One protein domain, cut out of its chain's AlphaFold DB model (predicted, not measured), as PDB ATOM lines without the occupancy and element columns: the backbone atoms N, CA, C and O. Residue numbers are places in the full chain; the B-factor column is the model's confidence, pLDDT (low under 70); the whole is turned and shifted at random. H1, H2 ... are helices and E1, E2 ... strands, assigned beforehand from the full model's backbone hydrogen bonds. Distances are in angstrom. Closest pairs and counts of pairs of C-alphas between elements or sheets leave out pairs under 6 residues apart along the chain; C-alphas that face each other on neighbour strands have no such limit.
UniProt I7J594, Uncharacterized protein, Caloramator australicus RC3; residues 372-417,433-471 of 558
ATOM      1  N   GLU A 372     161.156 136.504 144.120       82.50
ATOM      2  CA  GLU A 372     161.658 137.506 145.032       82.50
ATOM      3  C   GLU A 372     163.042 137.993 144.598       82.50
ATOM      4  O   GLU A 372     163.893 137.198 144.195       82.50
ATOM      5  N   SER A 373     163.268 139.298 144.706       82.75
ATOM      6  CA  SER A 373     164.541 139.936 144.390       82.75
ATOM      7  C   SER A 373     164.895 141.012 145.412       82.75
ATOM      8  O   SER A 373     164.025 141.635 146.035       82.75
ATOM      9  N   THR A 374     166.196 141.254 145.563       82.56
ATOM     10  CA  THR A 374     166.703 142.462 146.214       82.56
ATOM     11  C   THR A 374     167.041 143.491 145.141       82.56
ATOM     12  O   THR A 374     167.917 143.265 144.312       82.56
ATOM     13  N   GLU A 375     166.337 144.621 145.143       83.19
ATOM     14  CA  GLU A 375     166.408 145.615 144.061       83.19
ATOM     15  C   GLU A 375     167.436 146.718 144.332       83.19
ATOM     16  O   GLU A 375     168.011 147.295 143.409       83.19
ATOM     17  N   LEU A 376     167.649 147.042 145.609       84.44
ATOM     18  CA  LEU A 376     168.600 148.049 146.070       84.44
ATOM     19  C   LEU A 376     169.162 147.643 147.422       84.44
ATOM     20  O   LEU A 376     168.426 147.187 148.294       84.44
ATOM     21  N   GLU A 377     170.444 147.925 147.611       83.75
ATOM     22  CA  GLU A 377     171.132 147.794 148.887       83.75
ATOM     23  C   GLU A 377     172.060 148.997 149.068       83.75
ATOM     24  O   GLU A 377     172.760 149.404 148.140       83.75
ATOM     25  N   ASN A 378     172.111 149.546 150.280       83.56
ATOM     26  CA  ASN A 378     173.130 150.531 150.698       83.56
ATOM     27  C   ASN A 378     173.133 151.848 149.964       83.56
ATOM     28  O   ASN A 378     174.170 152.508 149.829       83.56
ATOM     29  N   GLU A 379     171.956 152.260 149.533       88.56
ATOM     30  CA  GLU A 379     171.789 153.571 148.954       88.56
ATOM     31  C   GLU A 379     171.867 154.608 150.072       88.56
ATOM     32  O   GLU A 379     170.956 154.757 150.888       88.56
ATOM     33  N   ARG A 380     172.992 155.327 150.101       88.12
ATOM     34  CA  ARG A 380     173.227 156.392 151.072       88.12
ATOM     35  C   ARG A 380     172.252 157.534 150.844       88.12
ATOM     36  O   ARG A 380     172.205 158.113 149.757       88.12
ATOM     37  N   VAL A 381     171.515 157.845 151.898       85.44
ATOM     38  CA  VAL A 381     170.632 159.001 152.018       85.44
ATOM     39  C   VAL A 381     170.693 159.408 153.484       85.44
ATOM     40  O   VAL A 381     170.504 158.562 154.358       85.44
ATOM     41  N   ASP A 382     171.005 160.668 153.756       86.69
ATOM     42  CA  ASP A 382     171.000 161.172 155.125       86.69
ATOM     43  C   ASP A 382     169.547 161.466 155.506       86.69
ATOM     44  O   ASP A 382     168.913 162.347 154.927       86.69
ATOM     45  N   PHE A 383     169.007 160.675 156.431       87.56
ATOM     46  CA  PHE A 383     167.629 160.807 156.895       87.56
ATOM     47  C   PHE A 383     167.579 161.420 158.292       87.56
ATOM     48  O   PHE A 383     168.258 160.950 159.208       87.56
ATOM     49  N   GLU A 384     166.699 162.403 158.475       88.25
ATOM     50  CA  GLU A 384     166.226 162.812 159.797       88.25
ATOM     51  C   GLU A 384     165.090 161.879 160.222       88.25
ATOM     52  O   GLU A 384     163.919 162.103 159.916       88.25
ATOM     53  N   LEU A 385     165.454 160.788 160.903       90.19
ATOM     54  CA  LEU A 385     164.500 159.741 161.272       90.19
ATOM     55  C   LEU A 385     163.380 160.227 162.197       90.19
ATOM     56  O   LEU A 385     162.329 159.611 162.206       90.19
ATOM     57  N   ASP A 386     163.549 161.331 162.924       86.00
ATOM     58  CA  ASP A 386     162.483 161.887 163.767       86.00
ATOM     59  C   ASP A 386     161.323 162.483 162.938       86.00
ATOM     60  O   ASP A 386     160.226 162.697 163.457       86.00
ATOM     61  N   ASN A 387     161.531 162.713 161.634       89.69
ATOM     62  CA  ASN A 387     160.511 163.171 160.697       89.69
ATOM     63  C   ASN A 387     160.119 162.050 159.720       89.69
ATOM     64  O   ASN A 387     160.677 161.902 158.625       89.69
ATOM     65  N   LEU A 388     159.096 161.278 160.098       90.44
ATOM     66  CA  LEU A 388     158.563 160.179 159.285       90.44
ATOM     67  C   LEU A 388     158.136 160.631 157.876       90.44
ATOM     68  O   LEU A 388     158.399 159.936 156.893       90.44
ATOM     69  N   TYR A 389     157.461 161.778 157.765       90.31
ATOM     70  CA  TYR A 389     156.916 162.256 156.493       90.31
ATOM     71  C   TYR A 389     158.026 162.592 155.493       90.31
ATOM     72  O   TYR A 389     157.974 162.184 154.331       90.31
ATOM     73  N   GLU A 390     159.055 163.298 155.954       91.81
ATOM     74  CA  GLU A 390     160.215 163.640 155.134       91.81
ATOM     75  C   GLU A 390     161.031 162.402 154.763       91.81
ATOM     76  O   GLU A 390     161.327 162.196 153.583       91.81
ATOM     77  N   THR A 391     161.286 161.518 155.734       94.44
ATOM     78  CA  THR A 391     161.988 160.250 155.497       94.44
ATOM     79  C   THR A 391     161.275 159.408 154.437       94.44
ATOM     80  O   THR A 391     161.913 158.914 153.503       94.44
ATOM     81  N   LYS A 392     159.943 159.293 154.513       94.81
ATOM     82  CA  LYS A 392     159.128 158.610 153.498       94.81
ATOM     83  C   LYS A 392     159.286 159.259 152.124       94.81
ATOM     84  O   LYS A 392     159.531 158.558 151.144       94.81
ATOM     85  N   ASN A 393     159.136 160.578 152.029       93.62
ATOM     86  CA  ASN A 393     159.167 161.276 150.744       93.62
ATOM     87  C   ASN A 393     160.529 161.163 150.051       93.62
ATOM     88  O   ASN A 393     160.584 160.883 148.852       93.62
ATOM     89  N   GLU A 394     161.626 161.330 150.792       94.94
ATOM     90  CA  GLU A 394     162.973 161.171 150.237       94.94
ATOM     91  C   GLU A 394     163.262 159.708 149.869       94.94
ATOM     92  O   GLU A 394     163.854 159.445 148.818       94.94
ATOM     93  N   THR A 395     162.751 158.748 150.648       96.00
ATOM     94  CA  THR A 395     162.801 157.322 150.292       96.00
ATOM     95  C   THR A 395     162.076 157.063 148.970       96.00
ATOM     96  O   THR A 395     162.675 156.544 148.032       96.00
ATOM     97  N   GLU A 396     160.816 157.481 148.827       96.06
ATOM     98  CA  GLU A 396     160.030 157.269 147.604       96.06
ATOM     99  C   GLU A 396     160.647 157.946 146.383       96.06
ATOM    100  O   GLU A 396     160.695 157.359 145.302       96.06
ATOM    101  N   LYS A 397     161.146 159.172 146.543       95.19
ATOM    102  CA  LYS A 397     161.870 159.899 145.497       95.19
ATOM    103  C   LYS A 397     163.104 159.124 145.047       95.19
ATOM    104  O   LYS A 397     163.327 158.976 143.843       95.19
ATOM    105  N   LYS A 398     163.874 158.574 145.990       95.44
ATOM    106  CA  LYS A 398     165.042 157.748 145.684       95.44
ATOM    107  C   LYS A 398     164.646 156.456 144.968       95.44
ATOM    108  O   LYS A 398     165.231 156.159 143.926       95.44
ATOM    109  N   LEU A 399     163.633 155.734 145.446       95.81
ATOM    110  CA  LEU A 399     163.150 154.505 144.804       95.81
ATOM    111  C   LEU A 399     162.627 154.760 143.382       95.81
ATOM    112  O   LEU A 399     162.953 154.005 142.467       95.81
ATOM    113  N   LYS A 400     161.873 155.847 143.171       95.44
ATOM    114  CA  LYS A 400     161.394 156.274 141.844       95.44
ATOM    115  C   LYS A 400     162.553 156.617 140.912       95.44
ATOM    116  O   LYS A 400     162.561 156.177 139.769       95.44
ATOM    117  N   SER A 401     163.575 157.325 141.407       94.75
ATOM    118  CA  SER A 401     164.768 157.663 140.609       94.75
ATOM    119  C   SER A 401     165.556 156.437 140.131       94.75
ATOM    120  O   SER A 401     166.291 156.517 139.150       94.75
ATOM    121  N   LYS A 402     165.397 155.303 140.822       94.31
ATOM    122  CA  LYS A 402     166.014 154.016 140.492       94.31
ATOM    123  C   LYS A 402     165.073 153.076 139.735       94.31
ATOM    124  O   LYS A 402     165.480 151.966 139.426       94.31
ATOM    125  N   ASN A 403     163.846 153.511 139.432       91.81
ATOM    126  CA  ASN A 403     162.794 152.699 138.816       91.81
ATOM    127  C   ASN A 403     162.421 151.437 139.626       91.81
ATOM    128  O   ASN A 403     162.088 150.397 139.065       91.81
ATOM    129  N   VAL A 404     162.506 151.521 140.956       93.88
ATOM    130  CA  VAL A 404     162.281 150.377 141.857       93.88
ATOM    131  C   VAL A 404     160.869 150.365 142.417       93.88
ATOM    132  O   VAL A 404     160.264 149.294 142.461       93.88
ATOM    133  N   LEU A 405     160.350 151.540 142.804       94.31
ATOM    134  CA  LEU A 405     158.980 151.720 143.288       94.31
ATOM    135  C   LEU A 405     158.006 151.725 142.098       94.31
ATOM    136  O   LEU A 405     158.037 152.685 141.321       94.31
ATOM    137  N   PRO A 406     157.156 150.694 141.951       92.12
ATOM    138  CA  PRO A 406     156.159 150.639 140.889       92.12
ATOM    139  C   PRO A 406     155.160 151.798 140.987       92.12
ATOM    140  O   PRO A 406     154.869 152.297 142.076       92.12
ATOM    141  N   SER A 407     154.630 152.245 139.849       90.75
ATOM    142  CA  SER A 407     153.681 153.369 139.798       90.75
ATOM    143  C   SER A 407     152.313 153.048 140.399       90.75
ATOM    144  O   SER A 407     151.594 153.960 140.797       90.75
ATOM    145  N   ASP A 408     151.962 151.767 140.445       89.69
ATOM    146  CA  ASP A 408     150.740 151.197 141.014       89.69
ATOM    147  C   ASP A 408     150.919 150.726 142.468       89.69
ATOM    148  O   ASP A 408     150.002 150.155 143.060       89.69
ATOM    149  N   ALA A 409     152.084 150.978 143.072       91.94
ATOM    150  CA  ALA A 409     152.352 150.592 144.445       91.94
ATOM    151  C   ALA A 409     151.602 151.473 145.451       91.94
ATOM    152  O   ALA A 409     151.676 152.703 145.416       91.94
ATOM    153  N   VAL A 410     150.939 150.828 146.411       88.94
ATOM    154  CA  VAL A 410     150.202 151.492 147.490       88.94
ATOM    155  C   VAL A 410     150.888 151.191 148.815       88.94
ATOM    156  O   VAL A 410     151.109 150.028 149.143       88.94
ATOM    157  N   LEU A 411     151.223 152.224 149.595       90.38
ATOM    158  CA  LEU A 411     151.773 152.046 150.942       90.38
ATOM    159  C   LEU A 411     150.694 151.454 151.862       90.38
ATOM    160  O   LEU A 411     149.623 152.041 152.011       90.38
ATOM    161  N   ARG A 412     150.966 150.288 152.455       85.56
ATOM    162  CA  ARG A 412     150.004 149.527 153.273       85.56
ATOM    163  C   ARG A 412     150.198 149.762 154.760       85.56
ATOM    164  O   ARG A 412     149.234 149.977 155.494       85.56
ATOM    165  N   ASN A 413     151.446 149.731 155.200       87.19
ATOM    166  CA  ASN A 413     151.809 150.015 156.575       87.19
ATOM    167  C   ASN A 413     153.249 150.510 156.676       87.19
ATOM    168  O   ASN A 413     154.063 150.372 155.756       87.19
ATOM    169  N   ILE A 414     153.537 151.098 157.830       91.25
ATOM    170  CA  ILE A 414     154.864 151.560 158.205       91.25
ATOM    171  C   ILE A 414     155.219 150.875 159.514       91.25
ATOM    172  O   ILE A 414     154.484 150.989 160.496       91.25
ATOM    173  N   VAL A 415     156.353 150.183 159.532       91.94
ATOM    174  CA  VAL A 415     156.909 149.607 160.758       91.94
ATOM    175  C   VAL A 415     158.027 150.511 161.246       91.94
ATOM    176  O   VAL A 415     158.991 150.751 160.526       91.94
ATOM    177  N   THR A 416     157.909 151.013 162.467       93.12
ATOM    178  CA  THR A 416     158.931 151.849 163.103       93.12
ATOM    179  C   THR A 416     159.788 150.993 164.021       93.12
ATOM    180  O   THR A 416     159.258 150.252 164.844       93.12
ATOM    181  N   PHE A 417     161.107 151.098 163.890       94.19
ATOM    182  CA  PHE A 417     162.073 150.395 164.727       94.19
ATOM    183  C   PHE A 417     162.522 151.358 165.816       94.19
ATOM    184  O   PHE A 417     163.062 152.419 165.506       94.19
ATOM    185  N   MET A 433     160.469 150.503 158.179       94.44
ATOM    186  CA  MET A 433     160.138 149.633 157.059       94.44
ATOM    187  C   MET A 433     158.864 150.153 156.397       94.44
ATOM    188  O   MET A 433     157.798 150.154 157.013       94.44
ATOM    189  N   PHE A 434     158.982 150.605 155.152       94.19
ATOM    190  CA  PHE A 434     157.838 150.975 154.325       94.19
ATOM    191  C   PHE A 434     157.395 149.758 153.520       94.19
ATOM    192  O   PHE A 434     158.165 149.236 152.709       94.19
ATOM    193  N   ASN A 435     156.164 149.314 153.748       92.19
ATOM    194  CA  ASN A 435     155.601 148.149 153.083       92.19
ATOM    195  C   ASN A 435     154.572 148.599 152.059       92.19
ATOM    196  O   ASN A 435     153.494 149.084 152.410       92.19
ATOM    197  N   TYR A 436     154.905 148.436 150.786       92.88
ATOM    198  CA  TYR A 436     153.978 148.679 149.693       92.88
ATOM    199  C   TYR A 436     153.391 147.360 149.208       92.88
ATOM    200  O   TYR A 436     154.071 146.336 149.192       92.88
ATOM    201  N   GLY A 437     152.135 147.404 148.786       91.88
ATOM    202  CA  GLY A 437     151.402 146.266 148.253       91.88
ATOM    203  C   GLY A 437     150.640 146.658 147.000       91.88
ATOM    204  O   GLY A 437     150.467 147.844 146.705       91.88
ATOM    205  N   HIS A 438     150.170 145.647 146.289       91.31
ATOM    206  CA  HIS A 438     149.582 145.783 144.965       91.31
ATOM    207  C   HIS A 438     148.064 145.561 144.999       91.31
ATOM    208  O   HIS A 438     147.549 144.972 145.951       91.31
ATOM    209  N   SER A 439     147.334 146.024 143.988       88.94
ATOM    210  CA  SER A 439     145.902 145.755 143.833       88.94
ATOM    211  C   SER A 439     145.581 145.485 142.370       88.94
ATOM    212  O   SER A 439     146.144 146.109 141.476       88.94
ATOM    213  N   LEU A 440     144.617 144.601 142.131       86.12
ATOM    214  CA  LEU A 440     144.088 144.288 140.813       86.12
ATOM    215  C   LEU A 440     142.571 144.476 140.818       86.12
ATOM    216  O   LEU A 440     141.872 143.854 141.614       86.12
ATOM    217  N   ASP A 441     142.063 145.312 139.908       82.62
ATOM    218  CA  ASP A 441     140.627 145.587 139.746       82.62
ATOM    219  C   ASP A 441     139.919 145.904 141.084       82.62
ATOM    220  O   ASP A 441     138.859 145.358 141.384       82.62
ATOM    221  N   GLY A 442     140.551 146.750 141.910       80.62
ATOM    222  CA  GLY A 442     140.010 147.205 143.198       80.62
ATOM    223  C   GLY A 442     140.167 146.229 144.370       80.62
ATOM    224  O   GLY A 442     139.755 146.554 145.482       80.62
ATOM    225  N   ILE A 443     140.775 145.058 144.155       86.50
ATOM    226  CA  ILE A 443     141.039 144.055 145.196       86.50
ATOM    227  C   ILE A 443     142.542 143.982 145.459       86.50
ATOM    228  O   ILE A 443     143.338 143.873 144.528       86.50
ATOM    229  N   ASP A 444     142.933 144.047 146.729       89.50
ATOM    230  CA  ASP A 444     144.332 143.920 147.137       89.50
ATOM    231  C   ASP A 444     144.882 142.535 146.766       89.50
ATOM    232  O   ASP A 444     144.212 141.518 146.941       89.50
ATOM    233  N   ILE A 445     146.121 142.489 146.289       91.31
ATOM    234  CA  ILE A 445     146.947 141.285 146.383       91.31
ATOM    235  C   ILE A 445     147.593 141.338 147.769       91.31
ATOM    236  O   ILE A 445     148.021 142.415 148.197       91.31
ATOM    237  N   THR A 446     147.633 140.214 148.486       90.75
ATOM    238  CA  THR A 446     148.257 140.193 149.814       90.75
ATOM    239  C   THR A 446     149.708 140.689 149.760       90.75
ATOM    240  O   THR A 446     150.379 140.584 148.734       90.75
ATOM    241  N   SER A 447     150.168 141.286 150.858       87.94
ATOM    242  CA  SER A 447     151.498 141.907 150.972       87.94
ATOM    243  C   SER A 447     152.469 141.109 151.852       87.94
ATOM    244  O   SER A 447     153.563 141.586 152.173       87.94
ATOM    245  N   ASP A 448     152.069 139.905 152.262       86.38
ATOM    246  CA  ASP A 448     152.957 138.924 152.877       86.38
ATOM    247  C   ASP A 448     153.777 138.165 151.814       86.38
ATOM    248  O   ASP A 448     153.822 138.527 150.636       86.38
ATOM    249  N   LEU A 449     154.439 137.088 152.235       83.00
ATOM    250  CA  LEU A 449     155.263 136.263 151.359       83.00
ATOM    251  C   LEU A 449     154.463 135.488 150.300       83.00
ATOM    252  O   LEU A 449     155.077 134.971 149.366       83.00
ATOM    253  N   ASN A 450     153.131 135.475 150.369       86.44
ATOM    254  CA  ASN A 450     152.243 134.797 149.427       86.44
ATOM    255  C   ASN A 450     151.650 135.733 148.369       86.44
ATOM    256  O   ASN A 450     150.798 135.316 147.584       86.44
ATOM    257  N   GLY A 451     152.088 136.989 148.287       90.38
ATOM    258  CA  GLY A 451     151.544 137.921 147.304       90.38
ATOM    259  C   GLY A 451     152.565 138.845 146.667       90.38
ATOM    260  O   GLY A 451     153.654 138.421 146.272       90.38
ATOM    261  N   ASP A 452     152.150 140.096 146.504       91.25
ATOM    262  CA  ASP A 452     152.903 141.150 145.843       91.25
ATOM    263  C   ASP A 452     153.259 142.220 146.864       91.25
ATOM    264  O   ASP A 452     152.393 142.857 147.472       91.25
ATOM    265  N   TYR A 453     154.553 142.450 147.020       92.19
ATOM    266  CA  TYR A 453     155.067 143.368 148.011       92.19
ATOM    267  C   TYR A 453     156.339 144.070 147.543       92.19
ATOM    268  O   TYR A 453     157.137 143.571 146.747       92.19
ATOM    269  N   LEU A 454     156.560 145.239 148.127       94.25
ATOM    270  CA  LEU A 454     157.836 145.934 148.129       94.25
ATOM    271  C   LEU A 454     158.101 146.387 149.565       94.25
ATOM    272  O   LEU A 454     157.424 147.281 150.070       94.25
ATOM    273  N   LYS A 455     159.076 145.760 150.221       93.38
ATOM    274  CA  LYS A 455     159.470 146.052 151.603       93.38
ATOM    275  C   LYS A 455     160.785 146.815 151.590       93.38
ATOM    276  O   LYS A 455     161.800 146.312 151.107       93.38
ATOM    277  N   VAL A 456     160.755 148.046 152.086       94.88
ATOM    278  CA  VAL A 456     161.877 148.987 152.024       94.88
ATOM    279  C   VAL A 456     162.324 149.300 153.436       94.88
ATOM    280  O   VAL A 456     161.608 149.989 154.158       94.88
ATOM    281  N   PHE A 457     163.507 148.826 153.823       94.12
ATOM    282  CA  PHE A 457     164.073 149.144 155.128       94.12
ATOM    283  C   PHE A 457     165.055 150.313 155.028       94.12
ATOM    284  O   PHE A 457     166.010 150.286 154.244       94.12
ATOM    285  N   VAL A 458     164.834 151.332 155.857       94.69
ATOM    286  CA  VAL A 458     165.672 152.528 155.947       94.69
ATOM    287  C   VAL A 458     166.145 152.758 157.373       94.69
ATOM    288  O   VAL A 458     165.448 152.462 158.342       94.69
ATOM    289  N   ASN A 459     167.337 153.321 157.504       92.19
ATOM    290  CA  ASN A 459     167.913 153.750 158.773       92.19
ATOM    291  C   ASN A 459     168.652 155.084 158.574       92.19
ATOM    292  O   ASN A 459     168.726 155.592 157.461       92.19
ATOM    293  N   LYS A 460     169.271 155.638 159.620       90.00
ATOM    294  CA  LYS A 460     169.971 156.940 159.553       90.00
ATOM    295  C   LYS A 460     171.090 157.055 158.504       90.00
ATOM    296  O   LYS A 460     171.568 158.149 158.247       90.00
ATOM    297  N   LYS A 461     171.563 155.935 157.947       84.88
ATOM    298  CA  LYS A 461     172.596 155.867 156.898       84.88
ATOM    299  C   LYS A 461     172.012 155.771 155.482       84.88
ATOM    300  O   LYS A 461     172.786 155.772 154.523       84.88
ATOM    301  N   GLY A 462     170.697 155.613 155.345       91.25
ATOM    302  CA  GLY A 462     170.003 155.501 154.067       91.25
ATOM    303  C   GLY A 462     169.138 154.253 153.942       91.25
ATOM    304  O   GLY A 462     168.694 153.669 154.932       91.25
ATOM    305  N   ILE A 463     168.895 153.851 152.696       93.19
ATOM    306  CA  ILE A 463     168.141 152.641 152.365       93.19
ATOM    307  C   ILE A 463     169.087 151.452 152.517       93.19
ATOM    308  O   ILE A 463     170.075 151.330 151.791       93.19
ATOM    309  N   GLU A 464     168.800 150.589 153.487       90.00
ATOM    310  CA  GLU A 464     169.634 149.429 153.792       90.00
ATOM    311  C   GLU A 464     169.362 148.299 152.803       90.00
ATOM    312  O   GLU A 464     170.309 147.814 152.186       90.00
ATOM    313  N   TYR A 465     168.090 147.945 152.592       88.81
ATOM    314  CA  TYR A 465     167.690 147.005 151.547       88.81
ATOM    315  C   TYR A 465     166.262 147.256 151.049       88.81
ATOM    316  O   TYR A 465     165.419 147.829 151.750       88.81
ATOM    317  N   VAL A 466     165.998 146.786 149.830       91.88
ATOM    318  CA  VAL A 466     164.677 146.764 149.200       91.88
ATOM    319  C   VAL A 466     164.383 145.362 148.700       91.88
ATOM    320  O   VAL A 466     165.024 144.900 147.759       91.88
ATOM    321  N   LYS A 467     163.396 144.710 149.311       90.81
ATOM    322  CA  LYS A 467     162.944 143.369 148.944       90.81
ATOM    323  C   LYS A 467     161.647 143.472 148.150       90.81
ATOM    324  O   LYS A 467     160.708 144.126 148.605       90.81
ATOM    325  N   LYS A 468     161.593 142.858 146.971       91.88
ATOM    326  CA  LYS A 468     160.481 143.007 146.030       91.88
ATOM    327  C   LYS A 468     159.999 141.657 145.522       91.88
ATOM    328  O   LYS A 468     160.792 140.784 145.190       91.88
ATOM    329  N   ARG A 469     158.683 141.541 145.388       91.19
ATOM    330  CA  ARG A 469     158.009 140.582 144.518       91.19
ATOM    331  C   ARG A 469     156.802 141.300 143.933       91.19
ATOM    332  O   ARG A 469     155.928 141.716 144.681       91.19
ATOM    333  N   TRP A 470     156.782 141.523 142.623       90.88
ATOM    334  CA  TRP A 470     155.765 142.385 142.014       90.88
ATOM    335  C   TRP A 470     155.309 141.847 140.671       90.88
ATOM    336  O   TRP A 470     156.111 141.730 139.747       90.88
ATOM    337  N   THR A 471     154.024 141.539 140.552       88.44
ATOM    338  CA  THR A 471     153.412 141.066 139.313       88.44
ATOM    339  C   THR A 471     153.246 142.214 138.339       88.44
ATOM    340  O   THR A 471     152.700 143.253 138.685       88.44
TER     341      THR A 471
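What this domain is: This is residues 372 to 417 and 433 to 471 of the 558 residues of an uncharacterized protein of Caloramator australicus RC3 (UniProt I7J594). One twisted sheet of five strands forms a wall, with the single helix H1 running across one of its faces and no named helix on the other. Beyond one end of the strands, residues 439 to 445, with the short strand E4, make a small hook far from the mean of the C-alphas. The printed part has 85 residues, with strands and helix in the order E1, H1, E2, E3, E4, E5, E6; the sheet's order is E1, E6, E5, E3, E2, all antiparallel. The class is mixed, helices and strands, in two layers, a helix on one face of a sheet. The whole is compact, with a radius of gyration of the C-alphas of 12.4 A, yet elongated in outline, spanning 37 by 22 by 21 A.

Where its parts are: Find C-alpha 373 at (164.541, 139.936, 144.390); from there E1, residues 373 to 380, runs 19.8 A. Next comes H1, residues 388 to 401, from C-alpha 388 at (158.563, 160.179, 159.285), 19.8 A long. E2 is residues 410 to 417, 21.0 A, and ends at the cut. Beyond it look for E3, residues 433 to 437, 12.9 A, and then E4, residues 443 to 445. E5, residues 453 to 459, covers 19.7 A, and E6, residues 462 to 469, covers 21.4 A to C-alpha 469 at (158.009, 140.582, 144.518).

How they stand to each other: Start at the edge strand E1: beside E6, N 375 and O 466 are 2.9 A apart. E6 and E5 form a hairpin, where N 455 and O 467 are 2.8 A apart. Between E5 and E3, look at N 434 and O 456, 2.9 A. Between E3 and the other edge strand, E2, N 412 and O 435 are 2.8 A apart. H1 is on the sheet at a height over the sheet of 9.4 A, over E6 and E5. It runs across the strands, but only just, at 61 degrees to E5 on the local plane. Its closest C-alphas to E6 are Thr 395 and Ile 463, 7.4 A. In H1 every O i to N i+4 pair is within hydrogen-bond range. E4 pairs with no named strand, but residues 439 to 440 pair antiparallel with residues 443 to 444; E4 and H1 are apart.

The domain as a whole: The two C-alphas farthest apart are those of Asp 441 and Lys 461, 37.7 A. Residues 418 to 432 are not printed, and C-alphas 417 and 433 are 7.9 A apart across this cut. Of the links that are printed whole, E3 to E4 and E5 to E6 are tight and the others short. The mean pLDDT of the printed part is 90.2, and no printed residue is under 70.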